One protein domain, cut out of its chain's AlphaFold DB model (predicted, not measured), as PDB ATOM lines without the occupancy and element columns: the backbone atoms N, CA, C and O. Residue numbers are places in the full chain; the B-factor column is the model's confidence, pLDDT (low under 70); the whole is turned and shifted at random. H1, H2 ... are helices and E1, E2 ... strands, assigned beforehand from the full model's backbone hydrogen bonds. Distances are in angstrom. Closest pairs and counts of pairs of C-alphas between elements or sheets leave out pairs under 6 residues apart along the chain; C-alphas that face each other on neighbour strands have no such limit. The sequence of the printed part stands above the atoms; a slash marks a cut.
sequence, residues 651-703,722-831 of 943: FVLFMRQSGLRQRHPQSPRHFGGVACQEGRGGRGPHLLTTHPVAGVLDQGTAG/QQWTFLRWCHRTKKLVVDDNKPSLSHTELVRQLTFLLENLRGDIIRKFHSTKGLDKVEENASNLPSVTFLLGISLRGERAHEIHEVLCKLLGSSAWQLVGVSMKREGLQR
ATOM      1  N   PHE A 651     -31.679  -1.480 -29.701       87.88
ATOM      2  CA  PHE A 651     -30.996  -1.931 -28.491       87.88
ATOM      3  C   PHE A 651     -31.135  -3.448 -28.339       87.88
ATOM      4  O   PHE A 651     -32.139  -4.057 -28.711       87.88
ATOM      5  N   VAL A 652     -30.121  -4.065 -27.742       87.31
ATOM      6  CA  VAL A 652     -30.031  -5.503 -27.493       87.31
ATOM      7  C   VAL A 652     -30.044  -5.746 -25.988       87.31
ATOM      8  O   VAL A 652     -29.144  -5.314 -25.262       87.31
ATOM      9  N   LEU A 653     -31.068  -6.459 -25.524       85.94
ATOM     10  CA  LEU A 653     -31.321  -6.758 -24.117       85.94
ATOM     11  C   LEU A 653     -31.029  -8.234 -23.842       85.94
ATOM     12  O   LEU A 653     -31.677  -9.124 -24.393       85.94
ATOM     13  N   PHE A 654     -30.052  -8.501 -22.979       83.56
ATOM     14  CA  PHE A 654     -29.684  -9.841 -22.524       83.56
ATOM     15  C   PHE A 654     -30.275 -10.080 -21.135       83.56
ATOM     16  O   PHE A 654     -29.828  -9.470 -20.168       83.56
ATOM     17  N   MET A 655     -31.264 -10.964 -21.023       81.44
ATOM     18  CA  MET A 655     -31.952 -11.276 -19.768       81.44
ATOM     19  C   MET A 655     -31.494 -12.643 -19.244       81.44
ATOM     20  O   MET A 655     -31.567 -13.644 -19.960       81.44
ATOM     21  N   ARG A 656     -30.981 -12.695 -18.010       73.44
ATOM     22  CA  ARG A 656     -30.544 -13.930 -17.339       73.44
ATOM     23  C   ARG A 656     -31.754 -14.720 -16.843       73.44
ATOM     24  O   ARG A 656     -32.711 -14.160 -16.318       73.44
ATOM     25  N   GLN A 657     -31.678 -16.043 -16.957       62.69
ATOM     26  CA  GLN A 657     -32.793 -16.928 -16.612       62.69
ATOM     27  C   GLN A 657     -33.190 -16.891 -15.122       62.69
ATOM     28  O   GLN A 657     -34.346 -17.143 -14.794       62.69
ATOM     29  N   SER A 658     -32.261 -16.554 -14.221       53.28
ATOM     30  CA  SER A 658     -32.540 -16.414 -12.786       53.28
ATOM     31  C   SER A 658     -33.601 -15.343 -12.506       53.28
ATOM     32  O   SER A 658     -34.579 -15.636 -11.823       53.28
ATOM     33  N   GLY A 659     -33.481 -14.157 -13.118       52.22
ATOM     34  CA  GLY A 659     -34.467 -13.076 -12.983       52.22
ATOM     35  C   GLY A 659     -35.848 -13.455 -13.535       52.22
ATOM     36  O   GLY A 659     -36.865 -13.163 -12.914       52.22
ATOM     37  N   LEU A 660     -35.886 -14.209 -14.641       53.28
ATOM     38  CA  LEU A 660     -37.122 -14.741 -15.241       53.28
ATOM     39  C   LEU A 660     -37.845 -15.796 -14.385       53.28
ATOM     40  O   LEU A 660     -39.031 -16.045 -14.610       53.28
ATOM     41  N   ARG A 661     -37.146 -16.439 -13.437       47.12
ATOM     42  CA  ARG A 661     -37.715 -17.454 -12.534       47.12
ATOM     43  C   ARG A 661     -38.020 -16.927 -11.135       47.12
ATOM     44  O   ARG A 661     -39.014 -17.349 -10.557       47.12
ATOM     45  N   GLN A 662     -37.210 -16.017 -10.592       46.19
ATOM     46  CA  GLN A 662     -37.338 -15.574  -9.196       46.19
ATOM     47  C   GLN A 662     -38.604 -14.755  -8.895       46.19
ATOM     48  O   GLN A 662     -38.983 -14.686  -7.732       46.19
ATOM     49  N   ARG A 663     -39.286 -14.182  -9.902       48.47
ATOM     50  CA  ARG A 663     -40.563 -13.461  -9.698       48.47
ATOM     51  C   ARG A 663     -41.838 -14.231 -10.067       48.47
ATOM     52  O   ARG A 663     -42.895 -13.846  -9.589       48.47
ATOM     53  N   HIS A 664     -41.781 -15.314 -10.854       40.78
ATOM     54  CA  HIS A 664     -42.985 -16.093 -11.197       40.78
ATOM     55  C   HIS A 664     -42.719 -17.589 -11.469       40.78
ATOM     56  O   HIS A 664     -42.007 -17.921 -12.422       40.78
ATOM     57  N   PRO A 665     -43.438 -18.508 -10.788       34.81
ATOM     58  CA  PRO A 665     -43.509 -19.925 -11.165       34.81
ATOM     59  C   PRO A 665     -44.206 -20.199 -12.515       34.81
ATOM     60  O   PRO A 665     -44.145 -21.317 -13.018       34.81
ATOM     61  N   GLN A 666     -44.887 -19.205 -13.105       42.03
ATOM     62  CA  GLN A 666     -45.754 -19.358 -14.288       42.03
ATOM     63  C   GLN A 666     -45.282 -18.571 -15.530       42.03
ATOM     64  O   GLN A 666     -46.097 -18.183 -16.368       42.03
ATOM     65  N   SER A 667     -43.966 -18.349 -15.655       46.56
ATOM     66  CA  SER A 667     -43.313 -17.500 -16.676       46.56
ATOM     67  C   SER A 667     -43.943 -17.531 -18.098       46.56
ATOM     68  O   SER A 667     -44.229 -16.457 -18.627       46.56
ATOM     69  N   PRO A 668     -44.280 -18.690 -18.714       41.91
ATOM     70  CA  PRO A 668     -44.820 -18.723 -20.083       41.91
ATOM     71  C   PRO A 668     -46.220 -18.111 -20.233       41.91
ATOM     72  O   PRO A 668     -46.511 -17.416 -21.207       41.91
ATOM     73  N   ARG A 669     -47.114 -18.373 -19.267       40.75
ATOM     74  CA  ARG A 669     -48.542 -18.017 -19.372       40.75
ATOM     75  C   ARG A 669     -48.773 -16.515 -19.273       40.75
ATOM     76  O   ARG A 669     -49.679 -16.012 -19.924       40.75
ATOM     77  N   HIS A 670     -47.943 -15.811 -18.504       39.78
ATOM     78  CA  HIS A 670     -48.040 -14.359 -18.378       39.78
ATOM     79  C   HIS A 670     -47.529 -13.662 -19.647       39.78
ATOM     80  O   HIS A 670     -48.270 -12.906 -20.267       39.78
ATOM     81  N   PHE A 671     -46.326 -13.999 -20.128       41.72
ATOM     82  CA  PHE A 671     -45.763 -13.401 -21.349       41.72
ATOM     83  C   PHE A 671     -46.603 -13.722 -22.604       41.72
ATOM     84  O   PHE A 671     -46.827 -12.846 -23.438       41.72
ATOM     85  N   GLY A 672     -47.134 -14.947 -22.716       38.44
ATOM     86  CA  GLY A 672     -48.060 -15.352 -23.784       38.44
ATOM     87  C   GLY A 672     -49.524 -14.913 -23.597       38.44
ATOM     88  O   GLY A 672     -50.347 -15.178 -24.478       38.44
ATOM     89  N   GLY A 673     -49.855 -14.285 -22.463       38.31
ATOM     90  CA  GLY A 673     -51.150 -13.658 -22.176       38.31
ATOM     91  C   GLY A 673     -51.124 -12.148 -22.424       38.31
ATOM     92  O   GLY A 673     -51.994 -11.628 -23.117       38.31
ATOM     93  N   VAL A 674     -50.072 -11.469 -21.951       40.25
ATOM     94  CA  VAL A 674     -49.795 -10.040 -22.188       40.25
ATOM     95  C   VAL A 674     -49.796  -9.726 -23.685       40.25
ATOM     96  O   VAL A 674     -50.611  -8.924 -24.133       40.25
ATOM     97  N   ALA A 675     -49.028 -10.478 -24.484       39.59
ATOM     98  CA  ALA A 675     -48.994 -10.361 -25.949       39.59
ATOM     99  C   ALA A 675     -50.316 -10.755 -26.663       39.59
ATOM    100  O   ALA A 675     -50.353 -10.913 -27.883       39.59
ATOM    101  N   CYS A 676     -51.401 -10.985 -25.918       38.78
ATOM    102  CA  CYS A 676     -52.761 -11.178 -26.424       38.78
ATOM    103  C   CYS A 676     -53.776 -10.178 -25.840       38.78
ATOM    104  O   CYS A 676     -54.814  -9.970 -26.464       38.78
ATOM    105  N   GLN A 677     -53.471  -9.500 -24.726       37.75
ATOM    106  CA  GLN A 677     -54.180  -8.276 -24.321       37.75
ATOM    107  C   GLN A 677     -53.857  -7.102 -25.260       37.75
ATOM    108  O   GLN A 677     -54.750  -6.313 -25.566       37.75
ATOM    109  N   GLU A 678     -52.643  -7.065 -25.823       40.19
ATOM    110  CA  GLU A 678     -52.215  -6.130 -26.887       40.19
ATOM    111  C   GLU A 678     -53.102  -6.172 -28.158       40.19
ATOM    112  O   GLU A 678     -52.986  -5.317 -29.030       40.19
ATOM    113  N   GLY A 679     -54.008  -7.156 -28.281       41.03
ATOM    114  CA  GLY A 679     -54.976  -7.274 -29.377       41.03
ATOM    115  C   GLY A 679     -56.386  -6.730 -29.093       41.03
ATOM    116  O   GLY A 679     -57.254  -6.898 -29.945       41.03
ATOM    117  N   ARG A 680     -56.654  -6.143 -27.913       39.16
ATOM    118  CA  ARG A 680     -57.991  -5.631 -27.514       39.16
ATOM    119  C   ARG A 680     -58.055  -4.126 -27.222       39.16
ATOM    120  O   ARG A 680     -59.114  -3.611 -26.891       39.16
ATOM    121  N   GLY A 681     -56.944  -3.419 -27.380       37.25
ATOM    122  CA  GLY A 681     -56.865  -1.960 -27.371       37.25
ATOM    123  C   GLY A 681     -55.541  -1.529 -27.997       37.25
ATOM    124  O   GLY A 681     -54.617  -2.335 -28.055       37.25
ATOM    125  N   GLY A 682     -55.427  -0.279 -28.455       38.06
ATOM    126  CA  GLY A 682     -54.266   0.241 -29.205       38.06
ATOM    127  C   GLY A 682     -52.947   0.382 -28.423       38.06
ATOM    128  O   GLY A 682     -52.171   1.294 -28.687       38.06
ATOM    129  N   ARG A 683     -52.693  -0.480 -27.434       39.50
ATOM    130  CA  ARG A 683     -51.465  -0.541 -26.634       39.50
ATOM    131  C   ARG A 683     -50.705  -1.798 -27.061       39.50
ATOM    132  O   ARG A 683     -51.104  -2.897 -26.695       39.50
ATOM    133  N   GLY A 684     -49.649  -1.624 -27.852       45.56
ATOM    134  CA  GLY A 684     -48.770  -2.707 -28.309       45.56
ATOM    135  C   GLY A 684     -47.726  -3.123 -27.252       45.56
ATOM    136  O   GLY A 684     -48.076  -3.231 -26.077       45.56
ATOM    137  N   PRO A 685     -46.440  -3.318 -27.618       51.03
ATOM    138  CA  PRO A 685     -45.436  -4.087 -26.850       51.03
ATOM    139  C   PRO A 685     -44.985  -3.532 -25.474       51.03
ATOM    140  O   PRO A 685     -43.971  -3.972 -24.922       51.03
ATOM    141  N   HIS A 686     -45.695  -2.556 -24.907       53.31
ATOM    142  CA  HIS A 686     -45.280  -1.744 -23.756       53.31
ATOM    143  C   HIS A 686     -45.058  -2.565 -22.500       53.31
ATOM    144  O   HIS A 686     -44.014  -2.424 -21.871       53.31
ATOM    145  N   LEU A 687     -45.992  -3.457 -22.165       52.38
ATOM    146  CA  LEU A 687     -45.952  -4.248 -20.933       52.38
ATOM    147  C   LEU A 687     -44.668  -5.088 -20.840       52.38
ATOM    148  O   LEU A 687     -44.017  -5.128 -19.798       52.38
ATOM    149  N   LEU A 688     -44.230  -5.683 -21.955       55.94
ATOM    150  CA  LEU A 688     -42.995  -6.470 -22.006       55.94
ATOM    151  C   LEU A 688     -41.724  -5.614 -21.840       55.94
ATOM    152  O   LEU A 688     -40.703  -6.120 -21.370       55.94
ATOM    153  N   THR A 689     -41.782  -4.328 -22.196       58.06
ATOM    154  CA  THR A 689     -40.677  -3.368 -22.030       58.06
ATOM    155  C   THR A 689     -40.699  -2.607 -20.706       58.06
ATOM    156  O   THR A 689     -39.631  -2.293 -20.190       58.06
ATOM    157  N   THR A 690     -41.869  -2.353 -20.114       60.22
ATOM    158  CA  THR A 690     -41.994  -1.677 -18.816       60.22
ATOM    159  C   THR A 690     -41.763  -2.637 -17.654       60.22
ATOM    160  O   THR A 690     -41.146  -2.229 -16.677       60.22
ATOM    161  N   HIS A 691     -42.126  -3.924 -17.763       65.56
ATOM    162  CA  HIS A 691     -41.838  -4.937 -16.734       65.56
ATOM    163  C   HIS A 691     -40.381  -4.949 -16.219       65.56
ATOM    164  O   HIS A 691     -40.200  -4.919 -14.999       65.56
ATOM    165  N   PRO A 692     -39.324  -4.979 -17.063       67.50
ATOM    166  CA  PRO A 692     -37.951  -4.924 -16.564       67.50
ATOM    167  C   PRO A 692     -37.585  -3.568 -15.945       67.50
ATOM    168  O   PRO A 692     -36.786  -3.550 -15.018       67.50
ATOM    169  N   VAL A 693     -38.164  -2.452 -16.404       68.56
ATOM    170  CA  VAL A 693     -37.931  -1.117 -15.816       68.56
ATOM    171  C   VAL A 693     -38.580  -1.029 -14.431       68.56
ATOM    172  O   VAL A 693     -37.917  -0.661 -13.464       68.56
ATOM    173  N   ALA A 694     -39.832  -1.479 -14.306       68.88
ATOM    174  CA  ALA A 694     -40.570  -1.552 -13.047       68.88
ATOM    175  C   ALA A 694     -39.873  -2.478 -12.043       68.88
ATOM    176  O   ALA A 694     -39.733  -2.126 -10.879       68.88
ATOM    177  N   GLY A 695     -39.349  -3.622 -12.499       66.81
ATOM    178  CA  GLY A 695     -38.575  -4.537 -11.659       66.81
ATOM    179  C   GLY A 695     -37.218  -3.993 -11.187       66.81
ATOM    180  O   GLY A 695     -36.689  -4.514 -10.204       66.81
ATOM    181  N   VAL A 696     -36.640  -2.986 -11.863       66.88
ATOM    182  CA  VAL A 696     -35.460  -2.250 -11.365       66.88
ATOM    183  C   VAL A 696     -35.894  -1.152 -10.395       66.88
ATOM    184  O   VAL A 696     -35.244  -0.996  -9.367       66.88
ATOM    185  N   LEU A 697     -36.985  -0.430 -10.683       68.81
ATOM    186  CA  LEU A 697     -37.519   0.614  -9.803       68.81
ATOM    187  C   LEU A 697     -37.893   0.038  -8.427       68.81
ATOM    188  O   LEU A 697     -37.326   0.456  -7.427       68.81
ATOM    189  N   ASP A 698     -38.745  -0.986  -8.413       66.75
ATOM    190  CA  ASP A 698     -39.246  -1.705  -7.232       66.75
ATOM    191  C   ASP A 698     -38.114  -2.285  -6.356       66.75
ATOM    192  O   ASP A 698     -38.100  -2.119  -5.137       66.75
ATOM    193  N   GLN A 699     -37.087  -2.887  -6.972       65.25
ATOM    194  CA  GLN A 699     -35.897  -3.350  -6.239       65.25
ATOM    195  C   GLN A 699     -34.963  -2.215  -5.805       65.25
ATOM    196  O   GLN A 699     -34.235  -2.372  -4.829       65.25
ATOM    197  N   GLY A 700     -34.953  -1.091  -6.523       60.91
ATOM    198  CA  GLY A 700     -34.189   0.095  -6.152       60.91
ATOM    199  C   GLY A 700     -34.771   0.769  -4.913       60.91
ATOM    200  O   GLY A 700     -34.029   1.075  -3.983       60.91
ATOM    201  N   THR A 701     -36.091   0.951  -4.870       62.06
ATOM    202  CA  THR A 701     -36.796   1.602  -3.756       62.06
ATOM    203  C   THR A 701     -36.785   0.791  -2.459       62.06
ATOM    204  O   THR A 701     -36.958   1.367  -1.391       62.06
ATOM    205  N   ALA A 702     -36.573  -0.528  -2.526       54.44
ATOM    206  CA  ALA A 702     -36.731  -1.433  -1.386       54.44
ATOM    207  C   ALA A 702     -35.496  -1.600  -0.472       54.44
ATOM    208  O   ALA A 702     -35.629  -2.168   0.611       54.44
ATOM    209  N   GLY A 703     -34.292  -1.160  -0.865       45.88
ATOM    210  CA  GLY A 703     -33.112  -1.303  -0.000       45.88
ATOM    211  C   GLY A 703     -31.746  -1.073  -0.666       45.88
ATOM    212  O   GLY A 703     -31.642  -0.955  -1.888       45.88
ATOM    213  N   GLN A 722     -25.262   6.177  -2.077       66.50
ATOM    214  CA  GLN A 722     -26.347   5.958  -3.043       66.50
ATOM    215  C   GLN A 722     -25.903   6.209  -4.503       66.50
ATOM    216  O   GLN A 722     -26.362   7.139  -5.170       66.50
ATOM    217  N   GLN A 723     -24.977   5.389  -4.999       76.19
ATOM    218  CA  GLN A 723     -24.294   5.573  -6.276       76.19
ATOM    219  C   GLN A 723     -24.202   4.261  -7.067       76.19
ATOM    220  O   GLN A 723     -23.579   3.289  -6.643       76.19
ATOM    221  N   TRP A 724     -24.794   4.256  -8.258       81.62
ATOM    222  CA  TRP A 724     -24.798   3.131  -9.184       81.62
ATOM    223  C   TRP A 724     -23.600   3.229 -10.127       81.62
ATOM    224  O   TRP A 724     -23.509   4.139 -10.953       81.62
ATOM    225  N   THR A 725     -22.668   2.285 -10.018       86.88
ATOM    226  CA  THR A 725     -21.512   2.199 -10.919       86.88
ATOM    227  C   THR A 725     -21.921   1.699 -12.303       86.88
ATOM    228  O   THR A 725     -22.897   0.954 -12.454       86.88
ATOM    229  N   PHE A 726     -21.162   2.082 -13.328       86.69
ATOM    230  CA  PHE A 726     -21.305   1.538 -14.677       86.69
ATOM    231  C   PHE A 726     -20.395   0.320 -14.871       86.69
ATOM    232  O   PHE A 726     -19.300   0.253 -14.317       86.69
ATOM    233  N   LEU A 727     -20.861  -0.662 -15.643       84.00
ATOM    234  CA  LEU A 727     -20.198  -1.945 -15.879       84.00
ATOM    235  C   LEU A 727     -19.887  -2.134 -17.368       84.00
ATOM    236  O   LEU A 727     -20.784  -2.145 -18.216       84.00
ATOM    237  N   ARG A 728     -18.613  -2.381 -17.683       81.81
ATOM    238  CA  ARG A 728     -18.115  -2.694 -19.028       81.81
ATOM    239  C   ARG A 728     -17.709  -4.162 -19.127       81.81
ATOM    240  O   ARG A 728     -17.153  -4.753 -18.205       81.81
ATOM    241  N   TRP A 729     -17.963  -4.773 -20.283       77.81
ATOM    242  CA  TRP A 729     -17.509  -6.137 -20.560       77.81
ATOM    243  C   TRP A 729     -16.018  -6.150 -20.923       77.81
ATOM    244  O   TRP A 729     -15.630  -5.655 -21.983       77.81
ATOM    245  N   CYS A 730     -15.179  -6.746 -20.076       76.25
ATOM    246  CA  CYS A 730     -13.757  -6.889 -20.362       76.25
ATOM    247  C   CYS A 730     -13.498  -8.152 -21.193       76.25
ATOM    248  O   CYS A 730     -13.575  -9.281 -20.706       76.25
ATOM    249  N   HIS A 731     -13.129  -7.969 -22.463       67.38
ATOM    250  CA  HIS A 731     -12.841  -9.076 -23.381       67.38
ATOM    251  C   HIS A 731     -11.630  -9.928 -22.952       67.38
ATOM    252  O   HIS A 731     -11.592 -11.116 -23.274       67.38
ATOM    253  N   ARG A 732     -10.669  -9.353 -22.208       70.62
ATOM    254  CA  ARG A 732      -9.457 -10.050 -21.736       70.62
ATOM    255  C   ARG A 732      -9.749 -11.019 -20.585       70.62
ATOM    256  O   ARG A 732      -9.201 -12.114 -20.576       70.62
ATOM    257  N   THR A 733     -10.623 -10.642 -19.647       69.62
ATOM    258  CA  THR A 733     -10.986 -11.466 -18.476       69.62
ATOM    259  C   THR A 733     -12.293 -12.241 -18.648       69.62
ATOM    260  O   THR A 733     -12.573 -13.133 -17.851       69.62
ATOM    261  N   LYS A 734     -13.097 -11.922 -19.676       68.81
ATOM    262  CA  LYS A 734     -14.452 -12.466 -19.909       68.81
ATOM    263  C   LYS A 734     -15.399 -12.268 -18.713       68.81
ATOM    264  O   LYS A 734     -16.268 -13.101 -18.462       68.81
ATOM    265  N   LYS A 735     -15.235 -11.158 -17.989       75.62
ATOM    266  CA  LYS A 735     -16.111 -10.719 -16.893       75.62
ATOM    267  C   LYS A 735     -16.625  -9.300 -17.150       75.62
ATOM    268  O   LYS A 735     -16.035  -8.543 -17.925       75.62
ATOM    269  N   LEU A 736     -17.714  -8.936 -16.474       78.12
ATOM    270  CA  LEU A 736     -18.048  -7.530 -16.250       78.12
ATOM    271  C   LEU A 736     -17.044  -6.947 -15.246       78.12
ATOM    272  O   LEU A 736     -16.698  -7.603 -14.266       78.12
ATOM    273  N   VAL A 737     -16.573  -5.739 -15.524       82.06
ATOM    274  CA  VAL A 737     -15.684  -4.937 -14.674       82.06
ATOM    275  C   VAL A 737     -16.317  -3.549 -14.567       82.06
ATOM    276  O   VAL A 737     -17.052  -3.150 -15.474       82.06
ATOM    277  N   VAL A 738     -16.075  -2.824 -13.475       84.44
ATOM    278  CA  VAL A 738     -16.484  -1.413 -13.370       84.44
ATOM    279  C   VAL A 738     -15.837  -0.606 -14.503       84.44
ATOM    280  O   VAL A 738     -14.753  -0.947 -14.983       84.44
ATOM    281  N   ASP A 739     -16.546   0.402 -15.009       79.69
ATOM    282  CA  ASP A 739     -16.015   1.334 -15.996       79.69
ATOM    283  C   ASP A 739     -15.708   2.687 -15.355       79.69
ATOM    284  O   ASP A 739     -16.552   3.581 -15.314       79.69
ATOM    285  N   ASP A 740     -14.465   2.839 -14.905       79.25
ATOM    286  CA  ASP A 740     -13.957   4.031 -14.210       79.25
ATOM    287  C   ASP A 740     -13.960   5.301 -15.092       79.25
ATOM    288  O   ASP A 740     -13.679   6.397 -14.619       79.25
ATOM    289  N   ASN A 741     -14.289   5.168 -16.385       78.81
ATOM    290  CA  ASN A 741     -14.349   6.265 -17.356       78.81
ATOM    291  C   ASN A 741     -15.718   6.976 -17.371       78.81
ATOM    292  O   ASN A 741     -15.886   7.941 -18.116       78.81
ATOM    293  N   LYS A 742     -16.716   6.490 -16.618       80.25
ATOM    294  CA  LYS A 742     -18.062   7.081 -16.550       80.25
ATOM    295  C   LYS A 742     -18.457   7.302 -15.081       80.25
ATOM    296  O   LYS A 742     -18.422   6.336 -14.318       80.25
ATOM    297  N   PRO A 743     -18.848   8.526 -14.675       81.19
ATOM    298  CA  PRO A 743     -19.207   8.813 -13.289       81.19
ATOM    299  C   PRO A 743     -20.396   7.963 -12.838       81.19
ATOM    300  O   PRO A 743     -21.257   7.596 -13.642       81.19
ATOM    301  N   SER A 744     -20.443   7.650 -11.546       82.94
ATOM    302  CA  SER A 744     -21.547   6.914 -10.937       82.94
ATOM    303  C   SER A 744     -22.854   7.711 -10.992       82.94
ATOM    304  O   SER A 744     -22.880   8.928 -10.813       82.94
ATOM    305  N   LEU A 745     -23.964   7.015 -11.236       84.81
ATOM    306  CA  LEU A 745     -25.294   7.623 -11.280       84.81
ATOM    307  C   LEU A 745     -25.872   7.685  -9.861       84.81
ATOM    308  O   LEU A 745     -25.893   6.662  -9.172       84.81
ATOM    309  N   SER A 746     -26.353   8.844  -9.407       86.94
ATOM    310  CA  SER A 746     -26.993   8.938  -8.088       86.94
ATOM    311  C   SER A 746     -28.292   8.125  -8.045       86.94
ATOM    312  O   SER A 746     -28.943   7.903  -9.069       86.94
ATOM    313  N   HIS A 747     -28.683   7.658  -6.859       81.75
ATOM    314  CA  HIS A 747     -29.914   6.882  -6.706       81.75
ATOM    315  C   HIS A 747     -31.162   7.682  -7.109       81.75
ATOM    316  O   HIS A 747     -31.989   7.169  -7.859       81.75
ATOM    317  N   THR A 748     -31.260   8.944  -6.687       83.25
ATOM    318  CA  THR A 748     -32.370   9.844  -7.037       83.25
ATOM    319  C   THR A 748     -32.490  10.045  -8.547       83.25
ATOM    320  O   THR A 748     -33.590   9.976  -9.090       83.25
ATOM    321  N   GLU A 749     -31.363  10.221  -9.250       85.69
ATOM    322  CA  GLU A 749     -31.369  10.355 -10.709       85.69
ATOM    323  C   GLU A 749     -31.722   9.030 -11.397       85.69
ATOM    324  O   GLU A 749     -32.496   9.038 -12.349       85.69
ATOM    325  N   LEU A 750     -31.243   7.877 -10.903       85.19
ATOM    326  CA  LEU A 750     -31.688   6.578 -11.422       85.19
ATOM    327  C   LEU A 750     -33.213   6.433 -11.309       85.19
ATOM    328  O   LEU A 750     -33.853   6.079 -12.296       85.19
ATOM    329  N   VAL A 751     -33.786   6.700 -10.132       85.19
ATOM    330  CA  VAL A 751     -35.234   6.603  -9.895       85.19
ATOM    331  C   VAL A 751     -35.991   7.529 -10.846       85.19
ATOM    332  O   VAL A 751     -36.861   7.056 -11.573       85.19
ATOM    333  N   ARG A 752     -35.598   8.807 -10.940       88.00
ATOM    334  CA  ARG A 752     -36.211   9.784 -11.856       88.00
ATOM    335  C   ARG A 752     -36.192   9.309 -13.314       88.00
ATOM    336  O   ARG A 752     -37.207   9.391 -14.001       88.00
ATOM    337  N   GLN A 753     -35.059   8.776 -13.771       88.75
ATOM    338  CA  GLN A 753     -34.886   8.277 -15.137       88.75
ATOM    339  C   GLN A 753     -35.689   6.989 -15.411       88.75
ATOM    340  O   GLN A 753     -36.204   6.810 -16.513       88.75
ATOM    341  N   LEU A 754     -35.840   6.097 -14.425       86.00
ATOM    342  CA  LEU A 754     -36.670   4.890 -14.552       86.00
ATOM    343  C   LEU A 754     -38.171   5.216 -14.543       86.00
ATOM    344  O   LEU A 754     -38.906   4.657 -15.356       86.00
ATOM    345  N   THR A 755     -38.621   6.134 -13.682       84.81
ATOM    346  CA  THR A 755     -40.016   6.603 -13.646       84.81
ATOM    347  C   THR A 755     -40.400   7.278 -14.963       84.81
ATOM    348  O   THR A 755     -41.386   6.880 -15.584       84.81
ATOM    349  N   PHE A 756     -39.555   8.182 -15.476       88.56
ATOM    350  CA  PHE A 756     -39.749   8.799 -16.794       88.56
ATOM    351  C   PHE A 756     -39.898   7.755 -17.915       88.56
ATOM    352  O   PHE A 756     -40.789   7.873 -18.759       88.56
ATOM    353  N   LEU A 757     -39.072   6.698 -17.914       86.56
ATOM    354  CA  LEU A 757     -39.210   5.601 -18.876       86.56
ATOM    355  C   LEU A 757     -40.541   4.850 -18.723       86.56
ATOM    356  O   LEU A 757     -41.165   4.542 -19.736       86.56
ATOM    357  N   LEU A 758     -41.003   4.562 -17.503       83.38
ATOM    358  CA  LEU A 758     -42.276   3.859 -17.282       83.38
ATOM    359  C   LEU A 758     -43.488   4.637 -17.809       83.38
ATOM    360  O   LEU A 758     -44.377   4.042 -18.418       83.38
ATOM    361  N   GLU A 759     -43.508   5.951 -17.610       82.19
ATOM    362  CA  GLU A 759     -44.612   6.826 -18.017       82.19
ATOM    363  C   GLU A 759     -44.687   7.035 -19.538       82.19
ATOM    364  O   GLU A 759     -45.782   7.203 -20.095       82.19
ATOM    365  N   ASN A 760     -43.529   7.022 -20.212       83.06
ATOM    366  CA  ASN A 760     -43.386   7.466 -21.600       83.06
ATOM    367  C   ASN A 760     -43.097   6.339 -22.617       83.06
ATOM    368  O   ASN A 760     -43.243   6.576 -23.814       83.06
ATOM    369  N   LEU A 761     -42.759   5.105 -22.204       77.88
ATOM    370  CA  LEU A 761     -42.514   3.946 -23.096       77.88
ATOM    371  C   LEU A 761     -43.803   3.383 -23.759       77.88
ATOM    372  O   LEU A 761     -44.176   2.220 -23.588       77.88
ATOM    373  N   ARG A 762     -44.490   4.225 -24.541       73.50
ATOM    374  CA  ARG A 762     -45.823   4.009 -25.141       73.50
ATOM    375  C   ARG A 762     -45.783   3.544 -26.608       73.50
ATOM    376  O   ARG A 762     -44.708   3.385 -27.190       73.50
ATOM    377  N   GLY A 763     -46.981   3.318 -27.171       64.44
ATOM    378  CA  GLY A 763     -47.279   2.805 -28.523       64.44
ATOM    379  C   GLY A 763     -46.257   3.183 -29.577       64.44
ATOM    380  O   GLY A 763     -45.490   2.365 -30.080       64.44
ATOM    381  N   ASP A 764     -46.238   4.474 -29.849       72.38
ATOM    382  CA  ASP A 764     -45.704   5.076 -31.068       72.38
ATOM    383  C   ASP A 764     -44.174   5.229 -31.022       72.38
ATOM    384  O   ASP A 764     -43.510   5.489 -32.033       72.38
ATOM    385  N   ILE A 765     -43.608   5.018 -29.830       79.81
ATOM    386  CA  ILE A 765     -42.181   5.107 -29.527       79.81
ATOM    387  C   ILE A 765     -41.513   3.729 -29.636       79.81
ATOM    388  O   ILE A 765     -40.364   3.654 -30.073       79.81
ATOM    389  N   ILE A 766     -42.211   2.630 -29.331       81.50
ATOM    390  CA  ILE A 766     -41.651   1.268 -29.386       81.50
ATOM    391  C   ILE A 766     -42.061   0.577 -30.686       81.50
ATOM    392  O   ILE A 766     -43.045  -0.157 -30.757       81.50
ATOM    393  N   ARG A 767     -41.253   0.760 -31.735       76.62
ATOM    394  CA  ARG A 767     -41.511   0.165 -33.059       76.62
ATOM    395  C   ARG A 767     -41.340  -1.351 -33.088       76.62
ATOM    396  O   ARG A 767     -41.931  -2.010 -33.943       76.62
ATOM    397  N   LYS A 768     -40.469  -1.905 -32.239       76.94
ATOM    398  CA  LYS A 768     -40.173  -3.345 -32.179       76.94
ATOM    399  C   LYS A 768     -39.804  -3.757 -30.761       76.94
ATOM    400  O   LYS A 768     -38.887  -3.185 -30.184       76.94
ATOM    401  N   PHE A 769     -40.411  -4.828 -30.263       80.25
ATOM    402  CA  PHE A 769     -39.849  -5.605 -29.164       80.25
ATOM    403  C   PHE A 769     -40.048  -7.094 -29.444       80.25
ATOM    404  O   PHE A 769     -41.181  -7.548 -29.573       80.25
ATOM    405  N   HIS A 770     -38.967  -7.864 -29.590       71.12
ATOM    406  CA  HIS A 770     -39.085  -9.316 -29.760       71.12
ATOM    407  C   HIS A 770     -37.832 -10.080 -29.326       71.12
ATOM    408  O   HIS A 770     -36.706  -9.597 -29.431       71.12
ATOM    409  N   SER A 771     -38.016 -11.330 -28.896       78.75
ATOM    410  CA  SER A 771     -36.895 -12.252 -28.687       78.75
ATOM    411  C   SER A 771     -36.270 -12.688 -30.021       78.75
ATOM    412  O   SER A 771     -36.956 -12.885 -31.027       78.75
ATOM    413  N   THR A 772     -34.954 -12.894 -30.030       69.75
ATOM    414  CA  THR A 772     -34.205 -13.510 -31.146       69.75
ATOM    415  C   THR A 772     -34.459 -15.018 -31.284       69.75
ATOM    416  O   THR A 772     -34.163 -15.610 -32.322       69.75
ATOM    417  N   LYS A 773     -35.025 -15.649 -30.248       65.75
ATOM    418  CA  LYS A 773     -35.470 -17.050 -30.223       65.75
ATOM    419  C   LYS A 773     -36.917 -17.081 -29.724       65.75
ATOM    420  O   LYS A 773     -37.173 -16.574 -28.636       65.75
ATOM    421  N   GLY A 774     -37.846 -17.664 -30.486       60.38
ATOM    422  CA  GLY A 774     -39.249 -17.799 -30.051       60.38
ATOM    423  C   GLY A 774     -39.342 -18.441 -28.662       60.38
ATOM    424  O   GLY A 774     -38.591 -19.384 -28.397       60.38
ATOM    425  N   LEU A 775     -40.189 -17.891 -27.783       60.34
ATOM    426  CA  LEU A 775     -40.151 -18.166 -26.339       60.34
ATOM    427  C   LEU A 775     -40.356 -19.654 -26.029       60.34
ATOM    428  O   LEU A 775     -39.562 -20.221 -25.282       60.34
ATOM    429  N   ASP A 776     -41.274 -20.321 -26.727       54.91
ATOM    430  CA  ASP A 776     -41.505 -21.769 -26.657       54.91
ATOM    431  C   ASP A 776     -40.204 -22.594 -26.795       54.91
ATOM    432  O   ASP A 776     -39.989 -23.572 -26.080       54.91
ATOM    433  N   LYS A 777     -39.254 -22.160 -27.637       55.75
ATOM    434  CA  LYS A 777     -37.948 -22.832 -27.796       55.75
ATOM    435  C   LYS A 777     -36.927 -22.463 -26.725       55.75
ATOM    436  O   LYS A 777     -35.957 -23.198 -26.539       55.75
ATOM    437  N   VAL A 778     -37.091 -21.319 -26.067       57.09
ATOM    438  CA  VAL A 778     -36.291 -20.923 -24.899       57.09
ATOM    439  C   VAL A 778     -36.712 -21.755 -23.685       57.09
ATOM    440  O   VAL A 778     -35.852 -22.170 -22.914       57.09
ATOM    441  N   GLU A 779     -38.001 -22.070 -23.572       57.25
ATOM    442  CA  GLU A 779     -38.573 -22.938 -22.539       57.25
ATOM    443  C   GLU A 779     -38.164 -24.407 -22.723       57.25
ATOM    444  O   GLU A 779     -37.607 -24.999 -21.801       57.25
ATOM    445  N   GLU A 780     -38.325 -24.980 -23.925       55.19
ATOM    446  CA  GLU A 780     -37.867 -26.351 -24.232       55.19
ATOM    447  C   GLU A 780     -36.361 -26.555 -23.980       55.19
ATOM    448  O   GLU A 780     -35.924 -27.650 -23.631       55.19
ATOM    449  N   ASN A 781     -35.554 -25.501 -24.154       52.94
ATOM    450  CA  ASN A 781     -34.098 -25.533 -23.981       52.94
ATOM    451  C   ASN A 781     -33.641 -24.823 -22.695       52.94
ATOM    452  O   ASN A 781     -32.480 -24.420 -22.595       52.94
ATOM    453  N   ALA A 782     -34.535 -24.679 -21.710       52.50
ATOM    454  CA  ALA A 782     -34.297 -23.909 -20.491       52.50
ATOM    455  C   ALA A 782     -33.050 -24.353 -19.706       52.50
ATOM    456  O   ALA A 782     -32.380 -23.510 -19.122       52.50
ATOM    457  N   SER A 783     -32.690 -25.636 -19.705       53.78
ATOM    458  CA  SER A 783     -31.478 -26.132 -19.033       53.78
ATOM    459  C   SER A 783     -30.161 -25.740 -19.725       53.78
ATOM    460  O   SER A 783     -29.107 -25.810 -19.100       53.78
ATOM    461  N   ASN A 784     -30.205 -25.324 -20.995       55.41
ATOM    462  CA  ASN A 784     -29.029 -25.165 -21.859       55.41
ATOM    463  C   ASN A 784     -28.744 -23.705 -22.272       55.41
ATOM    464  O   ASN A 784     -27.809 -23.455 -23.036       55.41
ATOM    465  N   LEU A 785     -29.552 -22.731 -21.829       58.50
ATOM    466  CA  LEU A 785     -29.465 -21.328 -22.254       58.50
ATOM    467  C   LEU A 785     -29.440 -20.366 -21.047       58.50
ATOM    468  O   LEU A 785     -30.501 -19.993 -20.550       58.50
ATOM    469  N   PRO A 786     -28.255 -19.901 -20.595       63.22
ATOM    470  CA  PRO A 786     -28.137 -19.060 -19.395       63.22
ATOM    471  C   PRO A 786     -28.676 -17.628 -19.571       63.22
ATOM    472  O   PRO A 786     -28.901 -16.924 -18.582       63.22
ATOM    473  N   SER A 787     -28.887 -17.179 -20.813       69.06
ATOM    474  CA  SER A 787     -29.514 -15.893 -21.122       69.06
ATOM    475  C   SER A 787     -30.331 -15.915 -22.416       69.06
ATOM    476  O   SER A 787     -30.074 -16.684 -23.350       69.06
ATOM    477  N   VAL A 788     -31.332 -15.036 -22.450       76.19
ATOM    478  CA  VAL A 788     -32.249 -14.779 -23.567       76.19
ATOM    479  C   VAL A 788     -31.914 -13.411 -24.158       76.19
ATOM    480  O   VAL A 788     -31.584 -12.493 -23.413       76.19
ATOM    481  N   THR A 789     -31.986 -13.257 -25.482       81.06
ATOM    482  CA  THR A 789     -31.658 -11.990 -26.156       81.06
ATOM    483  C   THR A 789     -32.877 -11.426 -26.871       81.06
ATOM    484  O   THR A 789     -33.359 -12.035 -27.829       81.06
ATOM    485  N   PHE A 790     -33.325 -10.254 -26.429       82.50
ATOM    486  CA  PHE A 790     -34.388  -9.456 -27.032       82.50
ATOM    487  C   PHE A 790     -33.794  -8.291 -27.832       82.50
ATOM    488  O   PHE A 790     -32.714  -7.793 -27.503       82.50
ATOM    489  N   LEU A 791     -34.506  -7.865 -28.872       83.88
ATOM    490  CA  LEU A 791     -34.251  -6.635 -29.619       83.88
ATOM    491  C   LEU A 791     -35.358  -5.629 -29.290       83.88
ATOM    492  O   LEU A 791     -36.535  -5.993 -29.329       83.88
ATOM    493  N   LEU A 792     -34.970  -4.394 -28.979       86.94
ATOM    494  CA  LEU A 792     -35.831  -3.247 -28.685       86.94
ATOM    495  C   LEU A 792     -35.526  -2.140 -29.699       86.94
ATOM    496  O   LEU A 792     -34.431  -1.594 -29.674       86.94
ATOM    497  N   GLY A 793     -36.470  -1.813 -30.578       86.69
ATOM    498  CA  GLY A 793     -36.323  -0.781 -31.605       86.69
ATOM    499  C   GLY A 793     -37.196   0.435 -31.325       86.69
ATOM    500  O   GLY A 793     -38.423   0.313 -31.272       86.69
ATOM    501  N   ILE A 794     -36.563   1.598 -31.179       88.50
ATOM    502  CA  ILE A 794     -37.198   2.879 -30.849       88.50
ATOM    503  C   ILE A 794     -37.594   3.635 -32.130       88.50
ATOM    504  O   ILE A 794     -37.080   3.396 -33.229       88.50
ATOM    505  N   SER A 795     -38.558   4.542 -32.009       83.62
ATOM    506  CA  SER A 795     -38.961   5.464 -33.062       83.62
ATOM    507  C   SER A 795     -37.959   6.607 -33.245       83.62
ATOM    508  O   SER A 795     -37.557   7.252 -32.289       83.62
ATOM    509  N   LEU A 796     -37.611   6.909 -34.498       78.50
ATOM    510  CA  LEU A 796     -36.871   8.121 -34.888       78.50
ATOM    511  C   LEU A 796     -37.830   9.263 -35.288       78.50
ATOM    512  O   LEU A 796     -37.576   9.988 -36.244       78.50
ATOM    513  N   ARG A 797     -39.007   9.341 -34.658       77.44
ATOM    514  CA  ARG A 797     -40.024  10.379 -34.895       77.44
ATOM    515  C   ARG A 797     -40.660  10.763 -33.562       77.44
ATOM    516  O   ARG A 797     -41.032   9.865 -32.809       77.44
ATOM    517  N   GLY A 798     -40.820  12.065 -33.338       81.69
ATOM    518  CA  GLY A 798     -41.322  12.641 -32.092       81.69
ATOM    519  C   GLY A 798     -40.211  12.897 -31.071       81.69
ATOM    520  O   GLY A 798     -39.352  12.049 -30.843       81.69
ATOM    521  N   GLU A 799     -40.257  14.067 -30.440       85.00
ATOM    522  CA  GLU A 799     -39.302  14.534 -29.425       85.00
ATOM    523  C   GLU A 799     -39.179  13.561 -28.240       85.00
ATOM    524  O   GLU A 799     -38.081  13.103 -27.924       85.00
ATOM    525  N   ARG A 800     -40.315  13.106 -27.689       85.56
ATOM    526  CA  ARG A 800     -40.370  12.090 -26.617       85.56
ATOM    527  C   ARG A 800     -39.625  10.791 -26.952       85.56
ATOM    528  O   ARG A 800     -39.116  10.118 -26.057       85.56
ATOM    529  N   ALA A 801     -39.528  10.421 -28.232       85.81
ATOM    530  CA  ALA A 801     -38.776   9.239 -28.651       85.81
ATOM    531  C   ALA A 801     -37.255   9.476 -28.639       85.81
ATOM    532  O   ALA A 801     -36.492   8.558 -28.331       85.81
ATOM    533  N   HIS A 802     -36.817  10.709 -28.921       87.25
ATOM    534  CA  HIS A 802     -35.424  11.134 -28.784       87.25
ATOM    535  C   HIS A 802     -35.008  11.211 -27.308       87.25
ATOM    536  O   HIS A 802     -33.986  10.632 -26.942       87.25
ATOM    537  N   GLU A 803     -35.840  11.805 -26.443       89.56
ATOM    538  CA  GLU A 803     -35.625  11.802 -24.987       89.56
ATOM    539  C   GLU A 803     -35.480  10.373 -24.438       89.56
ATOM    540  O   GLU A 803     -34.519  10.062 -23.739       89.56
ATOM    541  N   ILE A 804     -36.386   9.455 -24.795       88.06
ATOM    542  CA  ILE A 804     -36.302   8.051 -24.363       88.06
ATOM    543  C   ILE A 804     -35.022   7.370 -24.868       88.06
ATOM    544  O   ILE A 804     -34.393   6.619 -24.116       88.06
ATOM    545  N   HIS A 805     -34.601   7.640 -26.107       88.81
ATOM    546  CA  HIS A 805     -33.324   7.146 -26.626       88.81
ATOM    547  C   HIS A 805     -32.131   7.694 -25.817       88.81
ATOM    548  O   HIS A 805     -31.232   6.925 -25.464       88.81
ATOM    549  N   GLU A 806     -32.132   8.987 -25.469       89.81
ATOM    550  CA  GLU A 806     -31.130   9.583 -24.580       89.81
ATOM    551  C   GLU A 806     -31.110   8.915 -23.203       89.81
ATOM    552  O   GLU A 806     -30.039   8.558 -22.715       89.81
ATOM    553  N   VAL A 807     -32.268   8.728 -22.566       90.12
ATOM    554  CA  VAL A 807     -32.361   8.147 -21.218       90.12
ATOM    555  C   VAL A 807     -31.884   6.697 -21.215       90.12
ATOM    556  O   VAL A 807     -31.082   6.308 -20.363       90.12
ATOM    557  N   LEU A 808     -32.265   5.904 -22.219       88.69
ATOM    558  CA  LEU A 808     -31.735   4.551 -22.384       88.69
ATOM    559  C   LEU A 808     -30.220   4.567 -22.641       88.69
ATOM    560  O   LEU A 808     -29.512   3.749 -22.054       88.69
ATOM    561  N   CYS A 809     -29.690   5.528 -23.409       88.19
ATOM    562  CA  CYS A 809     -28.244   5.727 -23.570       88.19
ATOM    563  C   CYS A 809     -27.534   6.120 -22.263       88.19
ATOM    564  O   CYS A 809     -26.467   5.579 -21.956       88.19
ATOM    565  N   LYS A 810     -28.131   6.996 -21.449       88.38
ATOM    566  CA  LYS A 810     -27.623   7.395 -20.127       88.38
ATOM    567  C   LYS A 810     -27.572   6.183 -19.184       88.38
ATOM    568  O   LYS A 810     -26.545   5.967 -18.534       88.38
ATOM    569  N   LEU A 811     -28.590   5.318 -19.218       87.50
ATOM    570  CA  LEU A 811     -28.677   4.070 -18.446       87.50
ATOM    571  C   LEU A 811     -27.876   2.879 -19.018       87.50
ATOM    572  O   LEU A 811     -27.793   1.840 -18.351       87.50
ATOM    573  N   LEU A 812     -27.255   2.981 -20.205       87.44
ATOM    574  CA  LEU A 812     -26.408   1.911 -20.756       87.44
ATOM    575  C   LEU A 812     -25.275   1.548 -19.792       87.44
ATOM    576  O   LEU A 812     -24.527   2.412 -19.331       87.44
ATOM    577  N   GLY A 813     -25.139   0.247 -19.528       81.75
ATOM    578  CA  GLY A 813     -24.125  -0.305 -18.630       81.75
ATOM    579  C   GLY A 813     -24.397  -0.109 -17.136       81.75
ATOM    580  O   GLY A 813     -23.570  -0.547 -16.344       81.75
ATOM    581  N   SER A 814     -25.503   0.525 -16.721       86.38
ATOM    582  CA  SER A 814     -25.791   0.729 -15.291       86.38
ATOM    583  C   SER A 814     -25.867  -0.603 -14.535       86.38
ATOM    584  O   SER A 814     -26.529  -1.548 -14.979       86.38
ATOM    585  N   SER A 815     -25.213  -0.671 -13.372       82.75
ATOM    586  CA  SER A 815     -25.286  -1.814 -12.450       82.75
ATOM    587  C   SER A 815     -26.717  -2.127 -11.995       82.75
ATOM    588  O   SER A 815     -27.018  -3.295 -11.752       82.75
ATOM    589  N   ALA A 816     -27.619  -1.140 -11.985       82.00
ATOM    590  CA  ALA A 816     -29.030  -1.312 -11.632       82.00
ATOM    591  C   ALA A 816     -29.746  -2.388 -12.475       82.00
ATOM    592  O   ALA A 816     -30.538  -3.166 -11.948       82.00
ATOM    593  N   TRP A 817     -29.405  -2.529 -13.764       82.12
ATOM    594  CA  TRP A 817     -29.983  -3.577 -14.618       82.12
ATOM    595  C   TRP A 817     -29.667  -5.001 -14.126       82.12
ATOM    596  O   TRP A 817     -30.435  -5.926 -14.398       82.12
ATOM    597  N   GLN A 818     -28.575  -5.198 -13.369       81.88
ATOM    598  CA  GLN A 818     -28.225  -6.513 -12.823       81.88
ATOM    599  C   GLN A 818     -29.221  -7.006 -11.761       81.88
ATOM    600  O   GLN A 818     -29.327  -8.219 -11.596       81.88
ATOM    601  N   LEU A 819     -29.997  -6.119 -11.117       76.00
ATOM    602  CA  LEU A 819     -31.050  -6.484 -10.154       76.00
ATOM    603  C   LEU A 819     -32.133  -7.374 -10.789       76.00
ATOM    604  O   LEU A 819     -32.559  -8.369 -10.216       76.00
ATOM    605  N   VAL A 820     -32.541  -7.062 -12.022       71.94
ATOM    606  CA  VAL A 820     -33.501  -7.873 -12.804       71.94
ATOM    607  C   VAL A 820     -32.769  -8.931 -13.654       71.94
ATOM    608  O   VAL A 820     -33.362  -9.645 -14.460       71.94
ATOM    609  N   GLY A 821     -31.447  -9.058 -13.500       75.00
ATOM    610  CA  GLY A 821     -30.610  -9.928 -14.324       75.00
ATOM    611  C   GLY A 821     -30.536  -9.498 -15.795       75.00
ATOM    612  O   GLY A 821     -30.263 -10.334 -16.656       75.00
ATOM    613  N   VAL A 822     -30.792  -8.224 -16.100       82.50
ATOM    614  CA  VAL A 822     -30.782  -7.654 -17.455       82.50
ATOM    615  C   VAL A 822     -29.417  -7.028 -17.758       82.50
ATOM    616  O   VAL A 822     -28.722  -6.523 -16.882       82.50
ATOM    617  N   SER A 823     -29.001  -7.037 -19.022       82.94
ATOM    618  CA  SER A 823     -27.871  -6.254 -19.524       82.94
ATOM    619  C   SER A 823     -28.241  -5.656 -20.878       82.94
ATOM    620  O   SER A 823     -28.541  -6.392 -21.817       82.94
ATOM    621  N   MET A 824     -28.245  -4.325 -20.972       86.50
ATOM    622  CA  MET A 824     -28.594  -3.584 -22.187       86.50
ATOM    623  C   MET A 824     -27.342  -3.106 -22.930       86.50
ATOM    624  O   MET A 824     -26.377  -2.650 -22.312       86.50
ATOM    625  N   LYS A 825     -27.369  -3.188 -24.264       86.50
ATOM    626  CA  LYS A 825     -26.363  -2.641 -25.191       86.50
ATOM    627  C   LYS A 825     -27.079  -1.998 -26.387       86.50
ATOM    628  O   LYS A 825     -28.202  -2.393 -26.678       86.50
ATOM    629  N   ARG A 826     -26.453  -1.064 -27.108       85.50
ATOM    630  CA  ARG A 826     -26.926  -0.666 -28.456       85.50
ATOM    631  C   ARG A 826     -26.715  -1.831 -29.437       85.50
ATOM    632  O   ARG A 826     -25.812  -2.648 -29.218       85.50
ATOM    633  N   GLU A 827     -27.514  -1.931 -30.500       82.69
ATOM    634  CA  GLU A 827     -27.133  -2.753 -31.657       82.69
ATOM    635  C   GLU A 827     -25.814  -2.197 -32.227       82.69
ATOM    636  O   GLU A 827     -25.553  -0.997 -32.174       82.69
ATOM    637  N   GLY A 828     -24.926  -3.077 -32.688       76.38
ATOM    638  CA  GLY A 828     -23.646  -2.684 -33.284       76.38
ATOM    639  C   GLY A 828     -23.692  -2.739 -34.808       76.38
ATOM    640  O   GLY A 828     -24.607  -3.332 -35.372       76.38
ATOM    641  N   LEU A 829     -22.650  -2.221 -35.469       69.31
ATOM    642  CA  LEU A 829     -22.476  -2.243 -36.931       69.31
ATOM    643  C   LEU A 829     -22.235  -3.670 -37.479       69.31
ATOM    644  O   LEU A 829     -21.163  -4.028 -37.964       69.31
ATOM    645  N   GLN A 830     -23.219  -4.552 -37.321       72.19
ATOM    646  CA  GLN A 830     -23.143  -5.967 -37.640       72.19
ATOM    647  C   GLN A 830     -24.115  -6.299 -38.766       72.19
ATOM    648  O   GLN A 830     -25.243  -6.716 -38.514       72.19
ATOM    649  N   ARG A 831     -23.611  -6.225 -40.008       77.88
ATOM    650  CA  ARG A 831     -24.304  -6.682 -41.226       77.88
ATOM    651  C   ARG A 831     -25.098  -7.977 -40.997       77.88
ATOM    652  O   ARG A 831     -24.604  -8.913 -40.352       77.88
TER     653      ARG A 831
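This is residues 651 to 703 and 722 to 831 of the 943 residues of the protein "Hypothetical protein" of Symbiodinium microadriaticum (UniProt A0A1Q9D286). A twisted wall of four antiparallel strands, E4, E5, E1 and E6 in that order, has the helices H3 and H6 over one face, and H4 packs on both of them from the side away from the sheet. The short H7 packs on H3 beside the E6 edge; the small hairpin E2 and E3 lies at one end of the longest axis, and H2, with the loop after it, at the other. The printed part has 163 residues with seven named helices and six named strands, in the order E1 H1 H2 H3 E2 E3 H4 E4 H5 E5 H6 H7 E6, and its class is mixed, helices and strands. The whole is compact, with a radius of gyration of the C-alphas of 16.0 A, and rounded, spanning 45 by 41 by 41 A.

In the sheet, E5, residues 787 to 794, and E1, residues 651 to 656, are inner strands, antiparallel at 154 degrees, with N 653 and O 790 within hydrogen-bond range at 2.9 A. The edge strand E4, residues 766 to 771, is antiparallel to E5 at 165 degrees, with N 793 and O 768 at 2.8 A. The other edge strand, E6, residues 822 to 826, is antiparallel to E1 at 161 degrees, with N 652 and O 825 at 2.8 A. H6, residues 799 to 811, is on the sheet at a height of 9.9 A, over E5, along the strands at 19 degrees on the local plane. H3, residues 686 to 701, is on the same face at a height of 8.6 A, over E5, across the strands at 69 degrees on the local plane. They form two layers, helices on one face of a sheet. H7, residues 815 to 820, only grazes the sheet. E5, H6, H7 and E6 form a split strand-helix-strand unit, two strands running the same way with E1 between them, and its crossover is right-handed. H3 is the hub, touching three helices. It touches H4, residues 747 to 760, opposite ways at a shallow tilt of 22 degrees, the closest C-alphas being those of Thr 690 and Leu 758, 5.8 A apart. It touches H7 at a steep tilt of 67 degrees, closest at the C-alphas of Val 696 and Val 820, 6.1 A. With residues 687 to 688 alone it only just touches H2, residues 667 to 677, with 3 pairs of C-alphas within 8 A, the closest being those of Val 674 and Leu 687, 7.1 A. H4 touches H6, closest at the C-alphas of Gln 753 and Val 807, 6.6 A. H2 only just touches H5, residues 775 to 780, with 3 pairs of C-alphas within 8 A, closest at those of Pro 668 and Leu 775, 7.8 A. H1, residues 657 to 662, only grazes the sheet. The hairpin of E2, residues 727 to 730, and E3, residues 735 to 738, is antiparallel at 135 degrees, with N 728 and O 737 at 2.8 A. Every O i to N i+4 pair is within range in H1, H4, H5 and H6, against 5 of 7 in H2, 9 of 12 in H3 and 0 of 2 in H7, where 3 of 3 O i to N i+3 pairs are.

E1 begins at C-alpha 651 (-30.996, -1.931, -28.491) and is 16.4 A long; E5, the longest strand, measures 22.5 A. H3, 22.0 A long, starts at C-alpha 686 (-45.280, -1.744, -23.756) and has a kink of 28 degrees near residue 693. H4 is 20.1 A long, H6 18.5 A and H2 16.2 A. E6 ends at C-alpha 826 (-26.926, -0.666, -28.456).

The two C-alphas farthest apart are those of Arg 680 and Arg 732, 49.1 A. Residues 704 to 721 are not printed, and C-alphas 703 and 722 are 10.4 A apart across the cut. Of the links that are printed whole, none is long. The mean pLDDT of the printed part is 70.3; 69 residues are under 70, among them 657 to 703 and 772 to 787.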